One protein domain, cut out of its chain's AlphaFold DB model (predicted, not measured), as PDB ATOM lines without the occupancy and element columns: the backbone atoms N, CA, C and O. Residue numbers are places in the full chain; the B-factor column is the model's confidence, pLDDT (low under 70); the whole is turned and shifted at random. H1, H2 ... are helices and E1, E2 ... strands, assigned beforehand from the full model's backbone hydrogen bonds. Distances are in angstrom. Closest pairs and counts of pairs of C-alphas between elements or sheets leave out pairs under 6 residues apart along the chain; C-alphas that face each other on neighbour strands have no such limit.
ATOM      1  N   LEU A 341     -44.236 -11.630   1.042       89.50
ATOM      2  CA  LEU A 341     -44.775 -12.786   1.747       89.50
ATOM      3  C   LEU A 341     -44.014 -12.985   3.062       89.50
ATOM      4  O   LEU A 341     -42.789 -12.997   3.081       89.50
ATOM      5  N   ARG A 342     -44.711 -13.173   4.180       90.25
ATOM      6  CA  ARG A 342     -44.062 -13.430   5.474       90.25
ATOM      7  C   ARG A 342     -44.207 -14.888   5.836       90.25
ATOM      8  O   ARG A 342     -45.321 -15.379   5.992       90.25
ATOM      9  N   VAL A 343     -43.079 -15.565   6.000       93.50
ATOM     10  CA  VAL A 343     -43.054 -16.991   6.315       93.50
ATOM     11  C   VAL A 343     -42.555 -17.163   7.744       93.50
ATOM     12  O   VAL A 343     -41.435 -16.750   8.050       93.50
ATOM     13  N   PRO A 344     -43.353 -17.764   8.638       92.62
ATOM     14  CA  PRO A 344     -42.925 -18.013  10.005       92.62
ATOM     15  C   PRO A 344     -41.812 -19.072  10.034       92.62
ATOM     16  O   PRO A 344     -42.025 -20.222   9.659       92.62
ATOM     17  N   PHE A 345     -40.627 -18.679  10.502       94.25
ATOM     18  CA  PHE A 345     -39.421 -19.514  10.587       94.25
ATOM     19  C   PHE A 345     -38.796 -19.543  11.993       94.25
ATOM     20  O   PHE A 345     -37.712 -20.085  12.178       94.25
ATOM     21  N   TYR A 346     -39.491 -19.012  13.000       91.44
ATOM     22  CA  TYR A 346     -39.012 -18.923  14.385       91.44
ATOM     23  C   TYR A 346     -39.069 -20.250  15.164       91.44
ATOM     24  O   TYR A 346     -38.508 -20.353  16.252       91.44
ATOM     25  N   ALA A 347     -39.762 -21.265  14.636       91.56
ATOM     26  CA  ALA A 347     -39.774 -22.619  15.186       91.56
ATOM     27  C   ALA A 347     -40.028 -23.662  14.087       91.56
ATOM     28  O   ALA A 347     -40.799 -23.426  13.153       91.56
ATOM     29  N   ALA A 348     -39.453 -24.860  14.229       91.62
ATOM     30  CA  ALA A 348     -39.570 -25.933  13.235       91.62
ATOM     31  C   ALA A 348     -41.022 -26.380  12.976       91.62
ATOM     32  O   ALA A 348     -41.390 -26.697  11.840       91.62
ATOM     33  N   SER A 349     -41.861 -26.374  14.017       91.62
ATOM     34  CA  SER A 349     -43.296 -26.680  13.935       91.62
ATOM     35  C   SER A 349     -44.120 -25.565  13.285       91.62
ATOM     36  O   SER A 349     -45.260 -25.798  12.897       91.62
ATOM     37  N   ARG A 350     -43.558 -24.357  13.166       93.31
ATOM     38  CA  ARG A 350     -44.231 -23.181  12.604       93.31
ATOM     39  C   ARG A 350     -43.960 -22.988  11.121       93.31
ATOM     40  O   ARG A 350     -44.777 -22.354  10.465       93.31
ATOM     41  N   VAL A 351     -42.883 -23.572  10.587       95.12
ATOM     42  CA  VAL A 351     -42.638 -23.599   9.138       95.12
ATOM     43  C   VAL A 351     -43.839 -24.259   8.434       95.12
ATOM     44  O   VAL A 351     -44.183 -25.394   8.780       95.12
ATOM     45  N   PRO A 352     -44.499 -23.608   7.461       95.19
ATOM     46  CA  PRO A 352     -45.710 -24.157   6.858       95.19
ATOM     47  C   PRO A 352     -45.453 -25.498   6.160       95.19
ATOM     48  O   PRO A 352     -44.495 -25.644   5.398       95.19
ATOM     49  N   ARG A 353     -46.309 -26.490   6.439       95.06
ATOM     50  CA  ARG A 353     -46.281 -27.809   5.777       95.06
ATOM     51  C   ARG A 353     -47.132 -27.847   4.512       95.06
ATOM     52  O   ARG A 353     -46.843 -28.616   3.604       95.06
ATOM     53  N   GLU A 354     -48.128 -26.976   4.443       95.81
ATOM     54  CA  GLU A 354     -48.976 -26.775   3.277       95.81
ATOM     55  C   GLU A 354     -48.810 -25.333   2.797       95.81
ATOM     56  O   GLU A 354     -48.972 -24.389   3.572       95.81
ATOM     57  N   TRP A 355     -48.460 -25.185   1.523       96.38
ATOM     58  CA  TRP A 355     -48.275 -23.911   0.840       96.38
ATOM     59  C   TRP A 355     -49.329 -23.811  -0.249       96.38
ATOM     60  O   TRP A 355     -49.370 -24.643  -1.156       96.38
ATOM     61  N   ARG A 356     -50.197 -22.809  -0.157       95.44
ATOM     62  CA  ARG A 356     -51.257 -22.587  -1.138       95.44
ATOM     63  C   ARG A 356     -50.918 -21.385  -1.991       95.44
ATOM     64  O   ARG A 356     -50.471 -20.366  -1.471       95.44
ATOM     65  N   PHE A 357     -51.144 -21.520  -3.286       94.19
ATOM     66  CA  PHE A 357     -50.893 -20.494  -4.279       94.19
ATOM     67  C   PHE A 357     -52.201 -20.163  -4.989       94.19
ATOM     68  O   PHE A 357     -52.703 -20.972  -5.769       94.19
ATOM     69  N   SER A 358     -52.768 -18.995  -4.694       92.69
ATOM     70  CA  SER A 358     -53.952 -18.474  -5.380       92.69
ATOM     71  C   SER A 358     -53.495 -17.713  -6.614       92.69
ATOM     72  O   SER A 358     -52.863 -16.669  -6.479       92.69
ATOM     73  N   THR A 359     -53.813 -18.196  -7.810       90.00
ATOM     74  CA  THR A 359     -53.429 -17.498  -9.046       90.00
ATOM     75  C   THR A 359     -54.180 -16.176  -9.172       90.00
ATOM     76  O   THR A 359     -55.384 -16.130  -8.905       90.00
ATOM     77  N   LEU A 360     -53.507 -15.133  -9.649       88.50
ATOM     78  CA  LEU A 360     -54.159 -13.867  -9.992       88.50
ATOM     79  C   LEU A 360     -54.888 -13.942 -11.339       88.50
ATOM     80  O   LEU A 360     -55.941 -13.331 -11.502       88.50
ATOM     81  N   CYS A 361     -54.357 -14.749 -12.261       87.12
ATOM     82  CA  CYS A 361     -54.834 -14.896 -13.635       87.12
ATOM     83  C   CYS A 361     -55.211 -16.358 -13.926       87.12
ATOM     84  O   CYS A 361     -54.480 -17.062 -14.618       87.12
ATOM     85  N   PRO A 362     -56.323 -16.870 -13.365       88.62
ATOM     86  CA  PRO A 362     -56.605 -18.306 -13.331       88.62
ATOM     87  C   PRO A 362     -56.872 -18.931 -14.705       88.62
ATOM     88  O   PRO A 362     -56.560 -20.103 -14.910       88.62
ATOM     89  N   THR A 363     -57.471 -18.190 -15.637       86.25
ATOM     90  CA  THR A 363     -57.685 -18.634 -17.025       86.25
ATOM     91  C   THR A 363     -56.373 -18.663 -17.804       86.25
ATOM     92  O   THR A 363     -56.108 -19.611 -18.537       86.25
ATOM     93  N   GLU A 364     -55.489 -17.697 -17.558       85.19
ATOM     94  CA  GLU A 364     -54.271 -17.536 -18.361       85.19
ATOM     95  C   GLU A 364     -53.201 -18.497 -17.868       85.19
ATOM     96  O   GLU A 364     -52.545 -19.162 -18.666       85.19
ATOM     97  N   ALA A 365     -53.120 -18.682 -16.548       87.62
ATOM     98  CA  ALA A 365     -52.363 -19.755 -15.926       87.62
ATOM     99  C   ALA A 365     -52.767 -21.117 -16.500       87.62
ATOM    100  O   ALA A 365     -51.917 -21.945 -16.826       87.62
ATOM    101  N   TRP A 366     -54.073 -21.354 -16.638       88.62
ATOM    102  CA  TRP A 366     -54.599 -22.597 -17.180       88.62
ATOM    103  C   TRP A 366     -54.174 -22.823 -18.633       88.62
ATOM    104  O   TRP A 366     -53.631 -23.886 -18.943       88.62
ATOM    105  N   ASP A 367     -54.387 -21.835 -19.502       84.56
ATOM    106  CA  ASP A 367     -54.019 -21.905 -20.919       84.56
ATOM    107  C   ASP A 367     -52.508 -22.116 -21.088       84.56
ATOM    108  O   ASP A 367     -52.078 -22.984 -21.850       84.56
ATOM    109  N   ASN A 368     -51.696 -21.403 -20.305       83.56
ATOM    110  CA  ASN A 368     -50.242 -21.510 -20.341       83.56
ATOM    111  C   ASN A 368     -49.772 -22.919 -19.916       83.56
ATOM    112  O   ASN A 368     -49.041 -23.587 -20.651       83.56
ATOM    113  N   LEU A 369     -50.283 -23.462 -18.801       87.62
ATOM    114  CA  LEU A 369     -49.977 -24.845 -18.398       87.62
ATOM    115  C   LEU A 369     -50.460 -25.887 -19.417       87.62
ATOM    116  O   LEU A 369     -49.824 -26.935 -19.564       87.62
ATOM    117  N   GLN A 370     -51.567 -25.636 -20.126       86.75
ATOM    118  CA  GLN A 370     -52.000 -26.511 -21.215       86.75
ATOM    119  C   GLN A 370     -51.017 -26.507 -22.384       86.75
ATOM    120  O   GLN A 370     -50.750 -27.581 -22.926       86.75
ATOM    121  N   LEU A 371     -50.484 -25.344 -22.769       83.00
ATOM    122  CA  LEU A 371     -49.475 -25.238 -23.825       83.00
ATOM    123  C   LEU A 371     -48.224 -26.044 -23.464       83.00
ATOM    124  O   LEU A 371     -47.811 -26.902 -24.244       83.00
ATOM    125  N   PHE A 372     -47.702 -25.880 -22.245       82.75
ATOM    126  CA  PHE A 372     -46.595 -26.704 -21.751       82.75
ATOM    127  C   PHE A 372     -46.943 -28.200 -21.746       82.75
ATOM    128  O   PHE A 372     -46.149 -29.029 -22.184       82.75
ATOM    129  N   LEU A 373     -48.136 -28.583 -21.280       86.25
ATOM    130  CA  LEU A 373     -48.520 -29.994 -21.286       86.25
ATOM    131  C   LEU A 373     -48.572 -30.563 -22.713       86.25
ATOM    132  O   LEU A 373     -48.242 -31.728 -22.891       86.25
ATOM    133  N   ARG A 374     -49.012 -29.787 -23.712       83.88
ATOM    134  CA  ARG A 374     -49.058 -30.224 -25.119       83.88
ATOM    135  C   ARG A 374     -47.667 -30.333 -25.731       83.88
ATOM    136  O   ARG A 374     -47.390 -31.331 -26.385       83.88
ATOM    137  N   HIS A 375     -46.800 -29.355 -25.484       82.31
ATOM    138  CA  HIS A 375     -45.448 -29.336 -26.043       82.31
ATOM    139  C   HIS A 375     -44.596 -30.519 -25.549       82.31
ATOM    140  O   HIS A 375     -43.887 -31.145 -26.330       82.31
ATOM    141  N   TRP A 376     -44.722 -30.892 -24.270       80.00
ATOM    142  CA  TRP A 376     -44.047 -32.064 -23.698       80.00
ATOM    143  C   TRP A 376     -44.981 -33.255 -23.549       80.00
ATOM    144  O   TRP A 376     -44.952 -33.926 -22.529       80.00
ATOM    145  N   GLN A 377     -45.838 -33.548 -24.522       77.94
ATOM    146  CA  GLN A 377     -46.536 -34.835 -24.546       77.94
ATOM    147  C   GLN A 377     -45.629 -35.957 -25.086       77.94
ATOM    148  O   GLN A 377     -44.593 -35.689 -25.705       77.94
ATOM    149  N   PRO A 378     -45.973 -37.241 -24.853       69.06
ATOM    150  CA  PRO A 378     -45.349 -38.345 -25.583       69.06
ATOM    151  C   PRO A 378     -45.384 -38.048 -27.095       69.06
ATOM    152  O   PRO A 378     -46.437 -37.631 -27.578       69.06
ATOM    153  N   PRO A 379     -44.278 -38.231 -27.846       69.00
ATOM    154  CA  PRO A 379     -43.144 -39.118 -27.564       69.00
ATOM    155  C   PRO A 379     -41.942 -38.500 -26.817       69.00
ATOM    156  O   PRO A 379     -41.013 -39.242 -26.512       69.00
ATOM    157  N   ARG A 380     -41.928 -37.192 -26.507       73.06
ATOM    158  CA  ARG A 380     -40.748 -36.521 -25.907       73.06
ATOM    159  C   ARG A 380     -40.433 -36.997 -24.486       73.06
ATOM    160  O   ARG A 380     -39.271 -37.110 -24.102       73.06
ATOM    161  N   LEU A 381     -41.468 -37.311 -23.712       70.31
ATOM    162  CA  LEU A 381     -41.343 -37.862 -22.363       70.31
ATOM    163  C   LEU A 381     -41.116 -39.374 -22.398       70.31
ATOM    164  O   LEU A 381     -41.819 -40.099 -23.109       70.31
ATOM    165  N   GLN A 382     -40.239 -39.879 -21.528       65.75
ATOM    166  CA  GLN A 382     -40.210 -41.313 -21.241       65.75
ATOM    167  C   GLN A 382     -41.551 -41.755 -20.625       65.75
ATOM    168  O   GLN A 382     -42.172 -41.022 -19.846       65.75
ATOM    169  N   ARG A 383     -42.021 -42.959 -20.996       56.28
ATOM    170  CA  ARG A 383     -43.335 -43.501 -20.596       56.28
ATOM    171  C   ARG A 383     -43.581 -43.308 -19.091       56.28
ATOM    172  O   ARG A 383     -42.920 -43.938 -18.275       56.28
ATOM    173  N   GLY A 384     -44.580 -42.490 -18.741       56.84
ATOM    174  CA  GLY A 384     -45.141 -42.410 -17.385       56.84
ATOM    175  C   GLY A 384     -44.824 -41.156 -16.562       56.84
ATOM    176  O   GLY A 384     -45.379 -41.029 -15.474       56.84
ATOM    177  N   SER A 385     -44.010 -40.210 -17.048       70.31
ATOM    178  CA  SER A 385     -43.700 -38.976 -16.302       70.31
ATOM    179  C   SER A 385     -44.165 -37.732 -17.058       70.31
ATOM    180  O   SER A 385     -43.767 -37.527 -18.191       70.31
ATOM    181  N   ALA A 386     -45.045 -36.922 -16.460       83.00
ATOM    182  CA  ALA A 386     -45.580 -35.693 -17.059       83.00
ATOM    183  C   ALA A 386     -44.930 -34.444 -16.436       83.00
ATOM    184  O   ALA A 386     -44.451 -34.535 -15.301       83.00
ATOM    185  N   PRO A 387     -44.969 -33.273 -17.106       90.56
ATOM    186  CA  PRO A 387     -44.501 -32.022 -16.524       90.56
ATOM    187  C   PRO A 387     -45.222 -31.709 -15.208       90.56
ATOM    188  O   PRO A 387     -46.373 -32.119 -14.980       90.56
ATOM    189  N   TYR A 388     -44.531 -31.005 -14.321       93.12
ATOM    190  CA  TYR A 388     -45.008 -30.713 -12.976       93.12
ATOM    191  C   TYR A 388     -44.586 -29.322 -12.503       93.12
ATOM    192  O   TYR A 388     -43.582 -28.766 -12.943       93.12
ATOM    193  N   LEU A 389     -45.386 -28.757 -11.597       94.44
ATOM    194  CA  LEU A 389     -45.042 -27.554 -10.854       94.44
ATOM    195  C   LEU A 389     -44.311 -27.946  -9.578       94.44
ATOM    196  O   LEU A 389     -44.671 -28.919  -8.912       94.44
ATOM    197  N   GLN A 390     -43.328 -27.147  -9.196       94.44
ATOM    198  CA  GLN A 390     -42.653 -27.264  -7.915       94.44
ATOM    199  C   GLN A 390     -42.291 -25.872  -7.419       94.44
ATOM    200  O   GLN A 390     -41.958 -25.003  -8.220       94.44
ATOM    201  N   PHE A 391     -42.345 -25.657  -6.108       95.12
ATOM    202  CA  PHE A 391     -41.815 -24.433  -5.522       95.12
ATOM    203  C   PHE A 391     -40.517 -24.699  -4.761       95.12
ATOM    204  O   PHE A 391     -40.323 -25.776  -4.186       95.12
ATOM    205  N   GLU A 392     -39.665 -23.684  -4.711       93.81
ATOM    206  CA  GLU A 392     -38.482 -23.632  -3.861       93.81
ATOM    207  C   GLU A 392     -38.457 -22.335  -3.058       93.81
ATOM    208  O   GLU A 392     -38.679 -21.255  -3.598       93.81
ATOM    209  N   LEU A 393     -38.153 -22.438  -1.767       94.44
ATOM    210  CA  LEU A 393     -37.836 -21.302  -0.917       94.44
ATOM    211  C   LEU A 393     -36.326 -21.085  -0.927       94.44
ATOM    212  O   LEU A 393     -35.557 -21.935  -0.465       94.44
ATOM    213  N   VAL A 394     -35.916 -19.932  -1.433       90.38
ATOM    214  CA  VAL A 394     -34.522 -19.581  -1.675       90.38
ATOM    215  C   VAL A 394     -34.115 -18.438  -0.762       90.38
ATOM    216  O   VAL A 394     -34.775 -17.402  -0.717       90.38
ATOM    217  N   VAL A 395     -33.006 -18.619  -0.050       88.81
ATOM    218  CA  VAL A 395     -32.340 -17.561   0.721       88.81
ATOM    219  C   VAL A 395     -31.072 -17.124   0.014       88.81
ATOM    220  O   VAL A 395     -30.437 -17.902  -0.699       88.81
ATOM    221  N   TYR A 396     -30.682 -15.876   0.236       83.44
ATOM    222  CA  TYR A 396     -29.519 -15.294  -0.415       83.44
ATOM    223  C   TYR A 396     -28.349 -15.231   0.563       83.44
ATOM    224  O   TYR A 396     -28.398 -14.570   1.602       83.44
ATOM    225  N   SER A 397     -27.293 -15.970   0.239       80.31
ATOM    226  CA  SER A 397     -26.031 -15.976   0.974       80.31
ATOM    227  C   SER A 397     -25.164 -14.840   0.450       80.31
ATOM    228  O   SER A 397     -24.684 -14.892  -0.683       80.31
ATOM    229  N   LEU A 398     -24.981 -13.790   1.244       73.75
ATOM    230  CA  LEU A 398     -24.175 -12.635   0.840       73.75
ATOM    231  C   LEU A 398     -22.705 -12.827   1.193       73.75
ATOM    232  O   LEU A 398     -21.830 -12.276   0.524       73.75
ATOM    233  N   ARG A 399     -22.446 -13.629   2.228       77.56
ATOM    234  CA  ARG A 399     -21.116 -13.899   2.769       77.56
ATOM    235  C   ARG A 399     -20.954 -15.382   3.045       77.56
ATOM    236  O   ARG A 399     -21.939 -16.077   3.275       77.56
ATOM    237  N   ASP A 400     -19.731 -15.880   2.983       81.81
ATOM    238  CA  ASP A 400     -19.432 -17.229   3.448       81.81
ATOM    239  C   ASP A 400     -19.319 -17.260   4.985       81.81
ATOM    240  O   ASP A 400     -19.456 -16.247   5.674       81.81
ATOM    241  N   ILE A 401     -19.060 -18.445   5.540       78.56
ATOM    242  CA  ILE A 401     -18.931 -18.657   6.993       78.56
ATOM    243  C   ILE A 401     -17.735 -17.884   7.587       78.56
ATOM    244  O   ILE A 401     -17.703 -17.623   8.789       78.56
ATOM    245  N   LEU A 402     -16.760 -17.514   6.757       80.25
ATOM    246  CA  LEU A 402     -15.567 -16.760   7.136       80.25
ATOM    247  C   LEU A 402     -15.750 -15.245   6.931       80.25
ATOM    248  O   LEU A 402     -14.857 -14.475   7.277       80.25
ATOM    249  N   GLY A 403     -16.903 -14.801   6.419       73.44
ATOM    250  CA  GLY A 403     -17.190 -13.400   6.107       73.44
ATOM    251  C   GLY A 403     -16.702 -12.940   4.727       73.44
ATOM    252  O   GLY A 403     -16.811 -11.752   4.425       73.44
ATOM    253  N   GLY A 404     -16.186 -13.850   3.898       78.44
ATOM    254  CA  GLY A 404     -15.766 -13.605   2.519       78.44
ATOM    255  C   GLY A 404     -16.940 -13.491   1.543       78.44
ATOM    256  O   GLY A 404     -18.072 -13.861   1.852       78.44
ATOM    257  N   GLU A 405     -16.685 -12.963   0.345       77.19
ATOM    258  CA  GLU A 405     -17.705 -12.833  -0.699       77.19
ATOM    259  C   GLU A 405     -18.002 -14.203  -1.337       77.19
ATOM    260  O   GLU A 405     -17.118 -14.859  -1.886       77.19
ATOM    261  N   VAL A 406     -19.265 -14.636  -1.306       75.62
ATOM    262  CA  VAL A 406     -19.680 -15.896  -1.948       75.62
ATOM    263  C   VAL A 406     -19.667 -15.709  -3.469       75.62
ATOM    264  O   VAL A 406     -20.177 -14.689  -3.955       75.62
ATOM    265  N   PRO A 407     -19.152 -16.672  -4.261       75.00
ATOM    266  CA  PRO A 407     -19.295 -16.636  -5.710       75.00
ATOM    267  C   PRO A 407     -20.759 -16.479  -6.060       75.00
ATOM    268  O   PRO A 407     -21.598 -17.178  -5.493       75.00
ATOM    269  N   LEU A 408     -21.057 -15.567  -6.982       67.12
ATOM    270  CA  LEU A 408     -22.425 -15.208  -7.324       67.12
ATOM    271  C   LEU A 408     -23.292 -16.489  -7.469       67.12
ATOM    272  O   LEU A 408     -24.335 -16.595  -6.830       67.12
ATOM    273  N   SER A 409     -22.809 -17.518  -8.189       69.50
ATOM    274  CA  SER A 409     -23.609 -18.690  -8.598       69.50
ATOM    275  C   SER A 409     -24.028 -19.587  -7.439       69.50
ATOM    276  O   SER A 409     -24.878 -20.455  -7.605       69.50
ATOM    277  N   ARG A 410     -23.435 -19.373  -6.263       74.00
ATOM    278  CA  ARG A 410     -23.720 -20.093  -5.022       74.00
ATOM    279  C   ARG A 410     -24.490 -19.245  -4.007       74.00
ATOM    280  O   ARG A 410     -24.730 -19.706  -2.896       74.00
ATOM    281  N   ARG A 411     -24.844 -18.001  -4.350       75.62
ATOM    282  CA  ARG A 411     -25.576 -17.094  -3.456       75.62
ATOM    283  C   ARG A 411     -27.040 -17.480  -3.268       75.62
ATOM    284  O   ARG A 411     -27.441 -17.546  -2.107       75.62
ATOM    285  N   PRO A 412     -27.847 -17.731  -4.318       79.06
ATOM    286  CA  PRO A 412     -29.182 -18.279  -4.118       79.06
ATOM    287  C   PRO A 412     -29.061 -19.727  -3.635       79.06
ATOM    288  O   PRO A 412     -28.515 -20.579  -4.330       79.06
ATOM    289  N   ASN A 413     -29.562 -19.999  -2.435       85.44
ATOM    290  CA  ASN A 413     -29.556 -21.326  -1.835       85.44
ATOM    291  C   ASN A 413     -30.991 -21.761  -1.524       85.44
ATOM    292  O   ASN A 413     -31.664 -21.148  -0.693       85.44
ATOM    293  N   ALA A 414     -31.461 -22.811  -2.199       89.75
ATOM    294  CA  ALA A 414     -32.765 -23.404  -1.930       89.75
ATOM    295  C   ALA A 414     -32.715 -24.173  -0.603       89.75
ATOM    296  O   ALA A 414     -32.063 -25.211  -0.490       89.75
ATOM    297  N   ILE A 415     -33.401 -23.657   0.415       93.75
ATOM    298  CA  ILE A 415     -33.437 -24.268   1.752       93.75
ATOM    299  C   ILE A 415     -34.652 -25.167   1.954       93.75
ATOM    300  O   ILE A 415     -34.617 -26.050   2.809       93.75
ATOM    301  N   LEU A 416     -35.720 -24.957   1.181       95.69
ATOM    302  CA  LEU A 416     -36.939 -25.754   1.239       95.69
ATOM    303  C   LEU A 416     -37.483 -25.978  -0.167       95.69
ATOM    304  O   LEU A 416     -37.571 -25.042  -0.953       95.69
ATOM    305  N   THR A 417     -37.912 -27.202  -0.446       95.38
ATOM    306  CA  THR A 417     -38.499 -27.580  -1.731       95.38
ATOM    307  C   THR A 417     -39.835 -28.271  -1.480       95.38
ATOM    308  O   THR A 417     -39.928 -29.160  -0.627       95.38
ATOM    309  N   GLY A 418     -40.872 -27.855  -2.206       94.56
ATOM    310  CA  GLY A 418     -42.188 -28.493  -2.174       94.56
ATOM    311  C   GLY A 418     -42.217 -29.828  -2.918       94.56
ATOM    312  O   GLY A 418     -41.394 -30.093  -3.796       94.56
ATOM    313  N   LEU A 419     -43.192 -30.676  -2.592       94.88
ATOM    314  CA  LEU A 419     -43.481 -31.875  -3.376       94.88
ATOM    315  C   LEU A 419     -43.993 -31.481  -4.775       94.88
ATOM    316  O   LEU A 419     -44.771 -30.528  -4.888       94.88
ATOM    317  N   PRO A 420     -43.578 -32.200  -5.832       94.31
ATOM    318  CA  PRO A 420     -43.973 -31.886  -7.199       94.31
ATOM    319  C   PRO A 420     -45.470 -32.123  -7.418       94.31
ATOM    320  O   PRO A 420     -46.044 -33.107  -6.944       94.31
ATOM    321  N   VAL A 421     -46.101 -31.236  -8.184       93.56
ATOM    322  CA  VAL A 421     -47.527 -31.290  -8.514       93.56
ATOM    323  C   VAL A 421     -47.694 -31.450 -10.022       93.56
ATOM    324  O   VAL A 421     -47.423 -30.532 -10.791       93.56
ATOM    325  N   SER A 422     -48.133 -32.628 -10.468       91.38
ATOM    326  CA  SER A 422     -48.266 -32.918 -11.903       91.38
ATOM    327  C   SER A 422     -49.308 -32.030 -12.585       91.38
ATOM    328  O   SER A 422     -50.427 -31.871 -12.089       91.38
ATOM    329  N   PHE A 423     -48.986 -31.556 -13.791       90.94
ATOM    330  CA  PHE A 423     -49.909 -30.787 -14.628       90.94
ATOM    331  C   PHE A 423     -51.166 -31.583 -14.950       90.94
ATOM    332  O   PHE A 423     -52.261 -31.039 -14.948       90.94
ATOM    333  N   THR A 424     -51.038 -32.893 -15.168       87.06
ATOM    334  CA  THR A 424     -52.194 -33.752 -15.463       87.06
ATOM    335  C   THR A 424     -53.192 -33.797 -14.309       87.06
ATOM    336  O   THR A 424     -54.391 -33.903 -14.553       87.06
ATOM    337  N   LYS A 425     -52.718 -33.695 -13.061       87.81
ATOM    338  CA  LYS A 425     -53.571 -33.627 -11.871       87.81
ATOM    339  C   LYS A 425     -54.253 -32.261 -11.788       87.81
ATOM    340  O   LYS A 425     -55.479 -32.202 -11.744       87.81
ATOM    341  N   LEU A 426     -53.474 -31.181 -11.881       87.69
ATOM    342  CA  LEU A 426     -53.982 -29.802 -11.831       87.69
ATOM    343  C   LEU A 426     -55.014 -29.520 -12.927       87.69
ATOM    344  O   LEU A 426     -56.098 -29.002 -12.662       87.69
ATOM    345  N   LEU A 427     -54.713 -29.941 -14.155       85.50
ATOM    346  CA  LEU A 427     -55.576 -29.755 -15.317       85.50
ATOM    347  C   LEU A 427     -56.768 -30.728 -15.358       85.50
ATOM    348  O   LEU A 427     -57.664 -30.572 -16.183       85.50
ATOM    349  N   LYS A 428     -56.830 -31.745 -14.494       83.62
ATOM    350  CA  LYS A 428     -58.063 -32.526 -14.294       83.62
ATOM    351  C   LYS A 428     -58.962 -31.858 -13.262       83.62
ATOM    352  O   LYS A 428     -60.158 -31.726 -13.500       83.62
ATOM    353  N   GLU A 429     -58.381 -31.385 -12.165       76.94
ATOM    354  CA  GLU A 429     -59.106 -30.701 -11.088       76.94
ATOM    355  C   GLU A 429     -59.737 -29.380 -11.568       76.94
ATOM    356  O   GLU A 429     -60.904 -29.114 -11.277       76.94
ATOM    357  N   GLY A 430     -59.035 -28.584 -12.385       64.75
ATOM    358  CA  GLY A 430     -59.581 -27.319 -12.900       64.75
ATOM    359  C   GLY A 430     -60.566 -27.451 -14.072       64.75
ATOM    360  O   GLY A 430     -61.343 -26.525 -14.316       64.75
ATOM    361  N   ARG A 431     -60.653 -28.611 -14.752       65.94
ATOM    362  CA  ARG A 431     -61.679 -28.850 -15.796       65.94
ATOM    363  C   ARG A 431     -63.085 -28.804 -15.197       65.94
ATOM    364  O   ARG A 431     -64.002 -28.295 -15.832       65.94
ATOM    365  N   GLY A 432     -63.241 -29.251 -13.948       62.78
ATOM    366  CA  GLY A 432     -64.495 -29.130 -13.199       62.78
ATOM    367  C   GLY A 432     -64.873 -27.686 -12.833       62.78
ATOM    368  O   GLY A 432     -66.038 -27.411 -12.562       62.78
ATOM    369  N   ARG A 433     -63.916 -26.745 -12.865       62.06
ATOM    370  CA  ARG A 433     -64.082 -25.321 -12.511       62.06
ATOM    371  C   ARG A 433     -63.977 -24.395 -13.735       62.06
ATOM    372  O   ARG A 433     -63.360 -23.337 -13.660       62.06
ATOM    373  N   ARG A 434     -64.596 -24.772 -14.862       72.50
ATOM    374  CA  ARG A 434     -64.659 -23.967 -16.107       72.50
ATOM    375  C   ARG A 434     -63.286 -23.620 -16.715       72.50
ATOM    376  O   ARG A 434     -63.077 -22.476 -17.096       72.50
ATOM    377  N   ASN A 435     -62.375 -24.589 -16.835       79.81
ATOM    378  CA  ASN A 435     -61.054 -24.381 -17.458       79.81
ATOM    379  C   ASN A 435     -60.265 -23.233 -16.803       79.81
ATOM    380  O   ASN A 435     -59.768 -22.337 -17.477       79.81
ATOM    381  N   SER A 436     -60.206 -23.239 -15.473       84.88
ATOM    382  CA  SER A 436     -59.498 -22.220 -14.702       84.88
ATOM    383  C   SER A 436     -58.668 -22.871 -13.599       84.88
ATOM    384  O   SER A 436     -59.085 -23.860 -12.986       84.88
ATOM    385  N   LEU A 437     -57.483 -22.324 -13.347       87.50
ATOM    386  CA  LEU A 437     -56.563 -22.788 -12.316       87.50
ATOM    387  C   LEU A 437     -56.573 -21.820 -11.135       87.50
ATOM    388  O   LEU A 437     -55.635 -21.068 -10.975       87.50
ATOM    389  N   ALA A 438     -57.618 -21.812 -10.309       86.06
ATOM    390  CA  ALA A 438     -57.731 -20.814  -9.236       86.06
ATOM    391  C   ALA A 438     -56.703 -20.968  -8.095       86.06
ATOM    392  O   ALA A 438     -56.251 -19.977  -7.525       86.06
ATOM    393  N   GLU A 439     -56.365 -22.204  -7.723       90.44
ATOM    394  CA  GLU A 439     -55.515 -22.492  -6.565       90.44
ATOM    395  C   GLU A 439     -54.649 -23.724  -6.838       90.44
ATOM    396  O   GLU A 439     -55.124 -24.717  -7.393       90.44
ATOM    397  N   VAL A 440     -53.389 -23.667  -6.411       92.94
ATOM    398  CA  VAL A 440     -52.445 -24.787  -6.427       92.94
ATOM    399  C   VAL A 440     -51.986 -25.057  -4.998       92.94
ATOM    400  O   VAL A 440     -51.571 -24.141  -4.288       92.94
ATOM    401  N   VAL A 441     -52.050 -26.317  -4.570       94.50
ATOM    402  CA  VAL A 441     -51.648 -26.732  -3.219       94.50
ATOM    403  C   VAL A 441     -50.357 -27.537  -3.291       94.50
ATOM    404  O   VAL A 441     -50.314 -28.604  -3.905       94.50
ATOM    405  N   PHE A 442     -49.321 -27.047  -2.617       96.12
ATOM    406  CA  PHE A 442     -48.036 -27.715  -2.474       96.12
ATOM    407  C   PHE A 442     -47.871 -28.246  -1.054       96.12
ATOM    408  O   PHE A 442     -48.046 -27.530  -0.068       96.12
ATOM    409  N   GLN A 443     -47.494 -29.514  -0.959       96.56
ATOM    410  CA  GLN A 443     -47.202 -30.171   0.309       96.56
ATOM    411  C   GLN A 443     -45.692 -30.191   0.546       96.56
ATOM    412  O   GLN A 443     -44.909 -30.319  -0.394       96.56
ATOM    413  N   VAL A 444     -45.276 -30.078   1.802       95.94
ATOM    414  CA  VAL A 444     -43.869 -30.061   2.214       95.94
ATOM    415  C   VAL A 444     -43.626 -31.177   3.218       95.94
ATOM    416  O   VAL A 444     -44.323 -31.298   4.225       95.94
ATOM    417  N   ASN A 445     -42.591 -31.981   2.970       94.94
ATOM    418  CA  ASN A 445     -42.185 -33.038   3.891       94.94
ATOM    419  C   ASN A 445     -41.723 -32.437   5.231       94.94
ATOM    420  O   ASN A 445     -40.887 -31.532   5.261       94.94
ATOM    421  N   THR A 446     -42.217 -32.983   6.345       94.19
ATOM    422  CA  THR A 446     -41.852 -32.566   7.707       94.19
ATOM    423  C   THR A 446     -40.344 -32.519   7.922       94.19
ATOM    424  O   THR A 446     -39.834 -31.524   8.429       94.19
ATOM    425  N   THR A 447     -39.625 -33.538   7.451       95.00
ATOM    426  CA  THR A 447     -38.158 -33.609   7.571       95.00
ATOM    427  C   THR A 447     -37.443 -32.518   6.772       95.00
ATOM    428  O   THR A 447     -36.416 -31.998   7.208       95.00
ATOM    429  N   ALA A 448     -37.983 -32.131   5.611       94.00
ATOM    430  CA  ALA A 448     -37.432 -31.050   4.799       94.00
ATOM    431  C   ALA A 448     -37.643 -29.691   5.478       94.00
ATOM    432  O   ALA A 448     -36.711 -28.895   5.546       94.00
ATOM    433  N   ALA A 449     -38.828 -29.458   6.045       94.81
ATOM    434  CA  ALA A 449     -39.129 -28.234   6.781       94.81
ATOM    435  C   ALA A 449     -38.293 -28.093   8.067       94.81
ATOM    436  O   ALA A 449     -37.798 -27.008   8.366       94.81
ATOM    437  N   GLU A 450     -38.083 -29.185   8.805       94.81
ATOM    438  CA  GLU A 450     -37.203 -29.206   9.981       94.81
ATOM    439  C   GLU A 450     -35.746 -28.931   9.614       94.81
ATOM    440  O   GLU A 450     -35.087 -28.135  10.283       94.81
ATOM    441  N   ARG A 451     -35.256 -29.527   8.519       95.25
ATOM    442  CA  ARG A 451     -33.911 -29.256   7.998       95.25
ATOM    443  C   ARG A 451     -33.759 -27.794   7.580       95.25
ATOM    444  O   ARG A 451     -32.777 -27.167   7.959       95.25
ATOM    445  N   ALA A 452     -34.733 -27.246   6.852       94.88
ATOM    446  CA  ALA A 452     -34.736 -25.845   6.436       94.88
ATOM    447  C   ALA A 452     -34.670 -24.901   7.645       94.88
ATOM    448  O   ALA A 452     -33.843 -23.989   7.684       94.88
ATOM    449  N   HIS A 453     -35.497 -25.161   8.662       95.62
ATOM    450  CA  HIS A 453     -35.459 -24.425   9.923       95.62
ATOM    451  C   HIS A 453     -34.100 -24.558  10.614       95.62
ATOM    452  O   HIS A 453     -33.539 -23.554  11.034       95.62
ATOM    453  N   ALA A 454     -33.550 -25.771  10.730       93.38
ATOM    454  CA  ALA A 454     -32.270 -26.004  11.394       93.38
ATOM    455  C   ALA A 454     -31.120 -25.234  10.723       93.38
ATOM    456  O   ALA A 454     -30.304 -24.638  11.425       93.38
ATOM    457  N   THR A 455     -31.092 -25.185   9.386       91.25
ATOM    458  CA  THR A 455     -30.120 -24.392   8.617       91.25
ATOM    459  C   THR A 455     -30.192 -22.909   8.984       91.25
ATOM    460  O   THR A 455     -29.172 -22.307   9.320       91.25
ATOM    461  N   MET A 456     -31.397 -22.331   8.996       93.00
ATOM    462  CA  MET A 456     -31.585 -20.914   9.325       93.00
ATOM    463  C   MET A 456     -31.352 -20.618  10.812       93.00
ATOM    464  O   MET A 456     -30.739 -19.612  11.156       93.00
ATOM    465  N   ALA A 457     -31.785 -21.504  11.709       91.12
ATOM    466  CA  ALA A 457     -31.589 -21.368  13.149       91.12
ATOM    467  C   ALA A 457     -30.101 -21.423  13.531       91.12
ATOM    468  O   ALA A 457     -29.663 -20.699  14.429       91.12
ATOM    469  N   ALA A 458     -29.308 -22.246  12.836       88.94
ATOM    470  CA  ALA A 458     -27.866 -22.306  13.031       88.94
ATOM    471  C   ALA A 458     -27.200 -20.959  12.708       88.94
ATOM    472  O   ALA A 458     -26.428 -20.463  13.529       88.94
ATOM    473  N   ASP A 459     -27.529 -20.337  11.572       89.06
ATOM    474  CA  ASP A 459     -26.999 -19.016  11.209       89.06
ATOM    475  C   ASP A 459     -27.532 -17.905  12.135       89.06
ATOM    476  O   ASP A 459     -26.763 -17.084  12.634       89.06
ATOM    477  N   PHE A 460     -28.816 -17.949  12.497       88.94
ATOM    478  CA  PHE A 460     -29.418 -16.988  13.426       88.94
ATOM    479  C   PHE A 460     -28.783 -17.045  14.823       88.94
ATOM    480  O   PHE A 460     -28.554 -16.019  15.466       88.94
ATOM    481  N   SER A 461     -28.402 -18.235  15.295       85.44
ATOM    482  CA  SER A 461     -27.673 -18.377  16.559       85.44
ATOM    483  C   SER A 461     -26.289 -17.712  16.526       85.44
ATOM    484  O   SER A 461     -25.815 -17.224  17.557       85.44
ATOM    485  N   ARG A 462     -25.650 -17.653  15.346       82.88
ATOM    486  CA  ARG A 462     -24.375 -16.953  15.142       82.88
ATOM    487  C   ARG A 462     -24.579 -15.448  15.174       82.88
ATOM    488  O   ARG A 462     -23.802 -14.783  15.845       82.88
ATOM    489  N   TYR A 463     -25.658 -14.937  14.574       79.81
ATOM    490  CA  TYR A 463     -26.031 -13.518  14.655       79.81
ATOM    491  C   TYR A 463     -26.094 -13.012  16.108       79.81
ATOM    492  O   TYR A 463     -25.573 -11.946  16.435       79.81
ATOM    493  N   GLY A 464     -26.697 -13.797  17.010       69.31
ATOM    494  CA  GLY A 464     -26.817 -13.442  18.429       69.31
ATOM    495  C   GLY A 464     -25.487 -13.423  19.199       69.31
ATOM    496  O   GLY A 464     -25.374 -12.753  20.228       69.31
ATOM    497  N   ARG A 465     -24.461 -14.128  18.707       69.69
ATOM    498  CA  ARG A 465     -23.119 -14.174  19.297       69.69
ATOM    499  C   ARG A 465     -22.255 -13.124  18.597       69.69
ATOM    500  O   ARG A 465     -21.841 -13.324  17.466       69.69
ATOM    501  N   ARG A 466     -21.939 -12.018  19.281       59.09
ATOM    502  CA  ARG A 466     -21.252 -10.802  18.766       59.09
ATOM    503  C   ARG A 466     -19.844 -10.988  18.132       59.09
ATOM    504  O   ARG A 466     -19.139 -10.002  17.952       59.09
ATOM    505  N   HIS A 467     -19.425 -12.208  17.793       51.97
ATOM    506  CA  HIS A 467     -18.086 -12.560  17.308       51.97
ATOM    507  C   HIS A 467     -18.067 -13.483  16.073       51.97
ATOM    508  O   HIS A 467     -17.001 -13.978  15.722       51.97
ATOM    509  N   LEU A 468     -19.204 -13.738  15.409       60.69
ATOM    510  CA  LEU A 468     -19.255 -14.559  14.190       60.69
ATOM    511  C   LEU A 468     -19.945 -13.815  13.044       60.69
ATOM    512  O   LEU A 468     -20.958 -13.147  13.245       60.69
ATOM    513  N   HIS A 469     -19.391 -13.949  11.837       69.94
ATOM    514  CA  HIS A 469     -20.020 -13.454  10.617       69.94
ATOM    515  C   HIS A 469     -21.225 -14.335  10.267       69.94
ATOM    516  O   HIS A 469     -21.132 -15.564  10.272       69.94
ATOM    517  N   THR A 470     -22.364 -13.702   9.995       80.31
ATOM    518  CA  THR A 470     -23.543 -14.377   9.452       80.31
ATOM    519  C   THR A 470     -23.430 -14.498   7.943       80.31
ATOM    520  O   THR A 470     -22.876 -13.620   7.277       80.31
ATOM    521  N   VAL A 471     -23.974 -15.588   7.410       84.00
ATOM    522  CA  VAL A 471     -24.069 -15.827   5.962       84.00
ATOM    523  C   VAL A 471     -25.149 -14.932   5.345       84.00
ATOM    524  O   VAL A 471     -25.018 -14.462   4.208       84.00
ATOM    525  N   HIS A 472     -26.204 -14.673   6.120       85.12
ATOM    526  CA  HIS A 472     -27.371 -13.897   5.721       85.12
ATOM    527  C   HIS A 472     -27.421 -12.530   6.415       85.12
ATOM    528  O   HIS A 472     -26.919 -12.355   7.532       85.12
ATOM    529  N   ASP A 473     -28.076 -11.571   5.758       80.12
ATOM    530  CA  ASP A 473     -28.364 -10.258   6.333       80.12
ATOM    531  C   ASP A 473     -29.728 -10.285   7.039       80.12
ATOM    532  O   ASP A 473     -30.771 -10.526   6.427       80.12
ATOM    533  N   TYR A 474     -29.707 -10.025   8.349       84.62
ATOM    534  CA  TYR A 474     -30.900  -9.962   9.189       84.62
ATOM    535  C   TYR A 474     -31.395  -8.523   9.309       84.62
ATOM    536  O   TYR A 474     -30.650  -7.608   9.670       84.62
ATOM    537  N   LEU A 475     -32.684  -8.332   9.056       83.31
ATOM    538  CA  LEU A 475     -33.362  -7.041   9.048       83.31
ATOM    539  C   LEU A 475     -34.528  -7.084  10.036       83.31
ATOM    540  O   LEU A 475     -35.140  -8.128  10.235       83.31
ATOM    541  N   ARG A 476     -34.880  -5.955  10.657       81.31
ATOM    542  CA  ARG A 476     -36.086  -5.887  11.499       81.31
ATOM    543  C   ARG A 476     -37.317  -5.563  10.660       81.31
ATOM    544  O   ARG A 476     -37.383  -4.499  10.042       81.31
ATOM    545  N   ASP A 477     -38.327  -6.432  10.699       79.88
ATOM    546  CA  ASP A 477     -39.630  -6.168  10.085       79.88
ATOM    547  C   ASP A 477     -40.490  -5.286  10.996       79.88
ATOM    548  O   ASP A 477     -41.279  -5.749  11.822       79.88
ATOM    549  N   HIS A 478     -40.334  -3.973  10.839       67.56
ATOM    550  CA  HIS A 478     -41.093  -2.976  11.592       67.56
ATOM    551  C   HIS A 478     -42.563  -2.842  11.175       67.56
ATOM    552  O   HIS A 478     -43.331  -2.260  11.935       67.56
ATOM    553  N   ARG A 479     -42.953  -3.316   9.983       64.31
ATOM    554  CA  ARG A 479     -44.281  -3.039   9.411       64.31
ATOM    555  C   ARG A 479     -45.276  -4.183   9.601       64.31
ATOM    556  O   ARG A 479     -46.459  -3.901   9.734       64.31
ATOM    557  N   GLY A 480     -44.818  -5.439   9.619       65.12
ATOM    558  CA  GLY A 480     -45.714  -6.599   9.731       65.12
ATOM    559  C   GLY A 480     -45.562  -7.412  11.013       65.12
ATOM    560  O   GLY A 480     -46.555  -7.790  11.624       65.12
ATOM    561  N   SER A 481     -44.327  -7.658  11.451       66.06
ATOM    562  CA  SER A 481     -44.032  -8.678  12.474       66.06
ATOM    563  C   SER A 481     -43.644  -8.094  13.837       66.06
ATOM    564  O   SER A 481     -42.911  -8.714  14.604       66.06
ATOM    565  N   GLY A 482     -44.074  -6.866  14.144       69.00
ATOM    566  CA  GLY A 482     -43.807  -6.230  15.443       69.00
ATOM    567  C   GLY A 482     -42.324  -5.933  15.715       69.00
ATOM    568  O   GLY A 482     -41.916  -5.801  16.869       69.00
ATOM    569  N   GLY A 483     -41.499  -5.824  14.669       75.44
ATOM    570  CA  GLY A 483     -40.054  -5.609  14.778       75.44
ATOM    571  C   GLY A 483     -39.221  -6.886  14.903       75.44
ATOM    572  O   GLY A 483     -38.038  -6.765  15.230       75.44
ATOM    573  N   ALA A 484     -39.809  -8.063  14.655       85.06
ATOM    574  CA  ALA A 484     -39.088  -9.334  14.597       85.06
ATOM    575  C   ALA A 484     -37.949  -9.292  13.567       85.06
ATOM    576  O   ALA A 484     -38.079  -8.676  12.503       85.06
ATOM    577  N   LEU A 485     -36.835  -9.954  13.885       88.44
ATOM    578  CA  LEU A 485     -35.768 -10.185  12.916       88.44
ATOM    579  C   LEU A 485     -36.234 -11.142  11.819       88.44
ATOM    580  O   LEU A 485     -36.845 -12.179  12.081       88.44
ATOM    581  N   ALA A 486     -35.911 -10.779  10.586       89.88
ATOM    582  CA  ALA A 486     -36.243 -11.521   9.393       89.88
ATOM    583  C   ALA A 486     -35.072 -11.548   8.409       89.88
ATOM    584  O   ALA A 486     -34.223 -10.655   8.413       89.88
ATOM    585  N   VAL A 487     -35.055 -12.569   7.558       88.75
ATOM    586  CA  VAL A 487     -34.096 -12.716   6.458       88.75
ATOM    587  C   VAL A 487     -34.827 -12.558   5.134       88.75
ATOM    588  O   VAL A 487     -35.934 -13.071   4.967       88.75
ATOM    589  N   ASN A 488     -34.198 -11.862   4.194       86.12
ATOM    590  CA  ASN A 488     -34.697 -11.753   2.834       86.12
ATOM    591  C   ASN A 488     -34.606 -13.094   2.091       86.12
ATOM    592  O   ASN A 488     -33.567 -13.761   2.086       86.12
ATOM    593  N   ALA A 489     -35.695 -13.465   1.433       87.50
ATOM    594  CA  ALA A 489     -35.831 -14.700   0.684       87.50
ATOM    595  C   ALA A 489     -36.765 -14.505  -0.513       87.50
ATOM    596  O   ALA A 489     -37.430 -13.479  -0.653       87.50
ATOM    597  N   SER A 490     -36.856 -15.532  -1.346       87.94
ATOM    598  CA  SER A 490     -37.813 -15.597  -2.444       87.94
ATOM    599  C   SER A 490     -38.426 -16.983  -2.528       87.94
ATOM    600  O   SER A 490     -37.753 -17.985  -2.289       87.94
ATOM    601  N   VAL A 491     -39.696 -17.045  -2.908       91.25
ATOM    602  CA  VAL A 491     -40.328 -18.285  -3.356       91.25
ATOM    603  C   VAL A 491     -40.250 -18.317  -4.873       91.25
ATOM    604  O   VAL A 491     -40.781 -17.431  -5.540       91.25
ATOM    605  N   PHE A 492     -39.577 -19.322  -5.417       89.75
ATOM    606  CA  PHE A 492     -39.547 -19.594  -6.848       89.75
ATOM    607  C   PHE A 492     -40.601 -20.638  -7.168       89.75
ATOM    608  O   PHE A 492     -40.545 -21.747  -6.642       89.75
ATOM    609  N   LEU A 493     -41.532 -20.303  -8.053       91.00
ATOM    610  CA  LEU A 493     -42.377 -21.276  -8.722       91.00
ATOM    611  C   LEU A 493     -41.664 -21.731  -9.993       91.00
ATOM    612  O   LEU A 493     -41.260 -20.909 -10.818       91.00
ATOM    613  N   LYS A 494     -41.510 -23.043 -10.146       90.00
ATOM    614  CA  LYS A 494     -40.820 -23.668 -11.268       90.00
ATOM    615  C   LYS A 494     -41.757 -24.576 -12.047       90.00
ATOM    616  O   LYS A 494     -42.547 -25.319 -11.462       90.00
ATOM    617  N   VAL A 495     -41.607 -24.542 -13.365       89.94
ATOM    618  CA  VAL A 495     -42.107 -25.574 -14.273       89.94
ATOM    619  C   VAL A 495     -40.963 -26.527 -14.542       89.94
ATOM    620  O   VAL A 495     -39.906 -26.112 -15.015       89.94
ATOM    621  N   CYS A 496     -41.180 -27.796 -14.235       90.69
ATOM    622  CA  CYS A 496     -40.197 -28.836 -14.441       90.69
ATOM    623  C   CYS A 496     -40.716 -29.878 -15.423       90.69
ATOM    624  O   CYS A 496     -41.876 -30.305 -15.373       90.69
ATOM    625  N   VAL A 497     -39.823 -30.303 -16.302       89.00
ATOM    626  CA  VAL A 497     -40.031 -31.380 -17.257       89.00
ATOM    627  C   VAL A 497     -39.117 -32.531 -16.827       89.00
ATOM    628  O   VAL A 497     -37.941 -32.306 -16.523       89.00
ATOM    629  N   PRO A 498     -39.647 -33.760 -16.713       86.94
ATOM    630  CA  PRO A 498     -38.830 -34.925 -16.388       86.94
ATOM    631  C   PRO A 498     -37.854 -35.238 -17.532       86.94
ATOM    632  O   PRO A 498     -37.912 -34.624 -18.593       86.94
ATOM    633  N   SER A 499     -36.956 -36.197 -17.329       84.81
ATOM    634  CA  SER A 499     -36.014 -36.599 -18.374       84.81
ATOM    635  C   SER A 499     -36.735 -36.981 -19.676       84.81
ATOM    636  O   SER A 499     -37.723 -37.726 -19.691       84.81
ATOM    637  N   THR A 500     -36.241 -36.438 -20.783       80.88
ATOM    638  CA  THR A 500     -36.742 -36.687 -22.136       80.88
ATOM    639  C   THR A 500     -35.842 -37.689 -22.857       80.88
ATOM    640  O   THR A 500     -34.818 -38.133 -22.334       80.88
ATOM    641  N   ALA A 501     -36.234 -38.100 -24.065       76.00
ATOM    642  CA  ALA A 501     -35.370 -38.925 -24.912       76.00
ATOM    643  C   ALA A 501     -34.071 -38.194 -25.315       76.00
ATOM    644  O   ALA A 501     -33.027 -38.832 -25.426       76.00
ATOM    645  N   ALA A 502     -34.139 -36.872 -25.501       77.31
ATOM    646  CA  ALA A 502     -33.001 -36.031 -25.867       77.31
ATOM    647  C   ALA A 502     -32.184 -35.557 -24.654       77.31
ATOM    648  O   ALA A 502     -30.967 -35.408 -24.746       77.31
ATOM    649  N   VAL A 503     -32.833 -35.351 -23.502       80.44
ATOM    650  CA  VAL A 503     -32.203 -34.809 -22.294       80.44
ATOM    651  C   VAL A 503     -32.376 -35.786 -21.128       80.44
ATOM    652  O   VAL A 503     -33.473 -35.917 -20.585       80.44
ATOM    653  N   PRO A 504     -31.296 -36.455 -20.690       78.12
ATOM    654  CA  PRO A 504     -31.371 -37.500 -19.670       78.12
ATOM    655  C   PRO A 504     -31.624 -36.966 -18.251       78.12
ATOM    656  O   PRO A 504     -31.981 -37.741 -17.364       78.12
ATOM    657  N   GLU A 505     -31.465 -35.661 -18.028       83.75
ATOM    658  CA  GLU A 505     -31.691 -35.003 -16.742       83.75
ATOM    659  C   GLU A 505     -33.017 -34.236 -16.736       83.75
ATOM    660  O   GLU A 505     -33.430 -33.668 -17.747       83.75
ATOM    661  N   ALA A 506     -33.686 -34.202 -15.581       85.00
ATOM    662  CA  ALA A 506     -34.873 -33.375 -15.406       85.00
ATOM    663  C   ALA A 506     -34.491 -31.893 -15.465       85.00
ATOM    664  O   ALA A 506     -33.532 -31.455 -14.828       85.00
ATOM    665  N   GLN A 507     -35.276 -31.116 -16.201       86.38
ATOM    666  CA  GLN A 507     -35.038 -29.694 -16.396       86.38
ATOM    667  C   GLN A 507     -36.109 -28.886 -15.682       86.38
ATOM    668  O   GLN A 507     -37.283 -29.248 -15.704       86.38
ATOM    669  N   CYS A 508     -35.719 -27.762 -15.089       86.12
ATOM    670  CA  CYS A 508     -36.642 -26.844 -14.441       86.12
ATOM    671  C   CYS A 508     -36.374 -25.416 -14.898       86.12
ATOM    672  O   CYS A 508     -35.226 -24.983 -14.967       86.12
ATOM    673  N   SER A 509     -37.453 -24.678 -15.133       82.81
ATOM    674  CA  SER A 509     -37.424 -23.256 -15.442       82.81
ATOM    675  C   SER A 509     -38.218 -22.486 -14.394       82.81
ATOM    676  O   SER A 509     -39.307 -22.911 -14.001       82.81
ATOM    677  N   ILE A 510     -37.673 -21.368 -13.917       81.81
ATOM    678  CA  ILE A 510     -38.379 -20.470 -12.997       81.81
ATOM    679  C   ILE A 510     -39.434 -19.704 -13.800       81.81
ATOM    680  O   ILE A 510     -39.096 -19.040 -14.775       81.81
ATOM    681  N   VAL A 511     -40.697 -19.800 -13.380       80.88
ATOM    682  CA  VAL A 511     -41.842 -19.158 -14.049       80.88
ATOM    683  C   VAL A 511     -42.490 -18.058 -13.224       80.88
ATOM    684  O   VAL A 511     -43.207 -17.240 -13.780       80.88
ATOM    685  N   SER A 512     -42.262 -18.022 -11.912       83.31
ATOM    686  CA  SER A 512     -42.732 -16.930 -11.061       83.31
ATOM    687  C   SER A 512     -41.864 -16.792  -9.817       83.31
ATOM    688  O   SER A 512     -41.317 -17.776  -9.307       83.31
ATOM    689  N   VAL A 513     -41.709 -15.555  -9.350       84.06
ATOM    690  CA  VAL A 513     -40.907 -15.204  -8.175       84.06
ATOM    691  C   VAL A 513     -41.753 -14.363  -7.229       84.06
ATOM    692  O   VAL A 513     -42.333 -13.356  -7.627       84.06
ATOM    693  N   THR A 514     -41.799 -14.752  -5.955       86.31
ATOM    694  CA  THR A 514     -42.464 -13.981  -4.897       86.31
ATOM    695  C   THR A 514     -41.469 -13.569  -3.817       86.31
ATOM    696  O   THR A 514     -40.881 -14.425  -3.147       86.31
ATOM    697  N   HIS A 515     -41.316 -12.259  -3.598       83.38
ATOM    698  CA  HIS A 515     -40.467 -11.720  -2.528       83.38
ATOM    699  C   HIS A 515     -40.988 -12.144  -1.171       83.38
ATOM    700  O   HIS A 515     -42.189 -12.089  -0.905       83.38
ATOM    701  N   THR A 516     -40.074 -12.555  -0.305       88.19
ATOM    702  CA  THR A 516     -40.418 -13.200   0.952       88.19
ATOM    703  C   THR A 516     -39.512 -12.729   2.089       88.19
ATOM    704  O   THR A 516     -38.325 -12.473   1.912       88.19
ATOM    705  N   LEU A 517     -40.068 -12.636   3.292       90.81
ATOM    706  CA  LEU A 517     -39.344 -12.441   4.540       90.81
ATOM    707  C   LEU A 517     -39.503 -13.685   5.413       90.81
ATOM    708  O   LEU A 517     -40.620 -14.060   5.781       90.81
ATOM    709  N   LEU A 518     -38.384 -14.309   5.774       93.38
ATOM    710  CA  LEU A 518     -38.355 -15.413   6.730       93.38
ATOM    711  C   LEU A 518     -38.279 -14.844   8.135       93.38
ATOM    712  O   LEU A 518     -37.251 -14.295   8.519       93.38
ATOM    713  N   ILE A 519     -39.363 -14.953   8.893       93.38
ATOM    714  CA  ILE A 519     -39.464 -14.390  10.237       93.38
ATOM    715  C   ILE A 519     -38.780 -15.334  11.230       93.38
ATOM    716  O   ILE A 519     -39.288 -16.422  11.494       93.38
ATOM    717  N   MET A 520     -37.640 -14.915  11.779       92.44
ATOM    718  CA  MET A 520     -36.762 -15.742  12.620       92.44
ATOM    719  C   MET A 520     -37.037 -15.599  14.117       92.44
ATOM    720  O   MET A 520     -36.694 -16.482  14.898       92.44
ATOM    721  N   GLU A 521     -37.670 -14.503  14.523       89.38
ATOM    722  CA  GLU A 521     -38.114 -14.284  15.899       89.38
ATOM    723  C   GLU A 521     -39.629 -14.409  16.001       89.38
ATOM    724  O   GLU A 521     -40.359 -14.045  15.080       89.38
ATOM    725  N   GLU A 522     -40.120 -14.885  17.143       83.88
ATOM    726  CA  GLU A 522     -41.554 -14.870  17.401       83.88
ATOM    727  C   GLU A 522     -42.062 -13.414  17.360       83.88
ATOM    728  O   GLU A 522     -41.514 -12.557  18.071       83.88
ATOM    729  N   PRO A 523     -43.072 -13.098  16.521       73.88
ATOM    730  CA  PRO A 523     -43.608 -11.752  16.432       73.88
ATOM    731  C   PRO A 523     -44.095 -11.322  17.806       73.88
ATOM    732  O   PRO A 523     -45.009 -11.917  18.380       73.88
ATOM    733  N   ARG A 524     -43.503 -10.258  18.343       69.44
ATOM    734  CA  ARG A 524     -44.060  -9.616  19.525       69.44
ATOM    735  C   ARG A 524     -45.310  -8.895  19.049       69.44
ATOM    736  O   ARG A 524     -45.215  -7.784  18.528       69.44
ATOM    737  N   LEU A 525     -46.472  -9.543  19.186       53.84
ATOM    738  CA  LEU A 525     -47.761  -8.847  19.203       53.84
ATOM    739  C   LEU A 525     -47.546  -7.587  20.026       53.84
ATOM    740  O   LEU A 525     -46.949  -7.706  21.097       53.84
ATOM    741  N   MET A 526     -47.928  -6.415  19.502       43.31
ATOM    742  CA  MET A 526     -47.787  -5.148  20.216       43.31
ATOM    743  C   MET A 526     -48.332  -5.332  21.626       43.31
ATOM    744  O   MET A 526     -49.533  -5.257  21.873       43.31
TER     745      MET A 526
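This is residues 341 to 526 of the 639 residues of an uncharacterized protein of Trypanosoma cruzi (UniProt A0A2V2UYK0). A strongly twisted sheet, with the long strands E3, E7 and E8 side by side as its core, is covered on part of one face by the long helix H3; toward the other end of the long axis stand the helices H1 and H2 and a small ribbon of two strands, E2 and E5. The short strands E1, E4 and E6 edge the large sheet, which is mixed and branched at E7; the ribbon is antiparallel. The printed part has 186 residues, with three named helices and eight named strands in the order E1 E2 H1 E3 E4 H2 E5 H3 E6 E7 E8, and its class is mixed, helices and strands. It is only just compact, close to loose, with a radius of gyration of the C-alphas of 18.9 A and spans of 58 by 39 by 26 A.

Begin at E7, residues 484 to 497, the longest strand. On one side of it lie E3, residues 388 to 396, and E6, residues 474 to 477; on the other side lies E8, residues 507 to 519. The pairing is staggered: E6 is beside residues 484 to 487 of E7, and E3 beside 489 to 496. E6, E7 and E8 form a meander, each strand the antiparallel neighbour of the one before. Look for N 491 and O 514 of the hairpin E7 and E8 at 2.9 A, N 475 and O 486 of the hairpin E6 and E7 at 2.9 A, and N 392 and O 492 of antiparallel E3 and E7 at 2.9 A, each within hydrogen-bond range. E8 bends by 75 degrees at residue 512, and beyond the bend E1, residues 341 to 344, is its parallel neighbour, with N 343 and O 517 at 2.9 A. E4, residues 412 to 417, forms a hairpin with E3, with N 393 and O 416 at 2.8 A. H3, residues 446 to 464, is on this sheet at a height of 9.1 A, over E7 and only just over E6, on which 3 of its C-alphas fall. It runs slantwise to the strands, at 35 degrees to E7 on the local plane; its closest C-alpha to E4 is that of Ala 452, 5.1 A from that of Ile 415. H1, residues 362 to 375, only grazes the sheet with residues 369 to 373, and H2, residues 423 to 433, only grazes it with residues 423 to 426. H1 and H2 touch, closest at the C-alphas of Leu 373 and Phe 423, 6.8 A, at a steep tilt of 39 degrees, opposite ways. E2, residues 354 to 359, and E5, residues 439 to 443, are antiparallel neighbours, with N 357 and O 440 at 2.8 A. The closest C-alphas of E3 and E5, those of Phe 391 and Phe 442, are 7.7 A apart. Every O i to N i+4 pair is within hydrogen-bond range in H1 and H3; in H2 it is 4 of 7.

Find C-alpha 341 at (-44.775, -12.786, 1.747), where E1 begins; E2 follows after residues 345 to 353. H1 covers 20.2 A and E3 25.2 A, before E4, H2 and E5. Find C-alpha 446 at (-41.852, -32.566, 7.707); from there H3 runs 26.6 A to residue 464. After E6, E7 covers 38.8 A and E8 31.0 A, ending at C-alpha 519, (-39.464, -14.390, 10.237).

The C-alphas farthest apart, those of Pro 379 and Met 526, are 58.8 A apart. The printed part has no cut. Two links are long: residues 376 to 387 between H1 and E3, and 397 to 411 between E3 and E4. The mean pLDDT of the printed part is 83.9; 25 residues are under 70, among them 430 to 433, 464 to 469, 478 to 482 and 524 to 526.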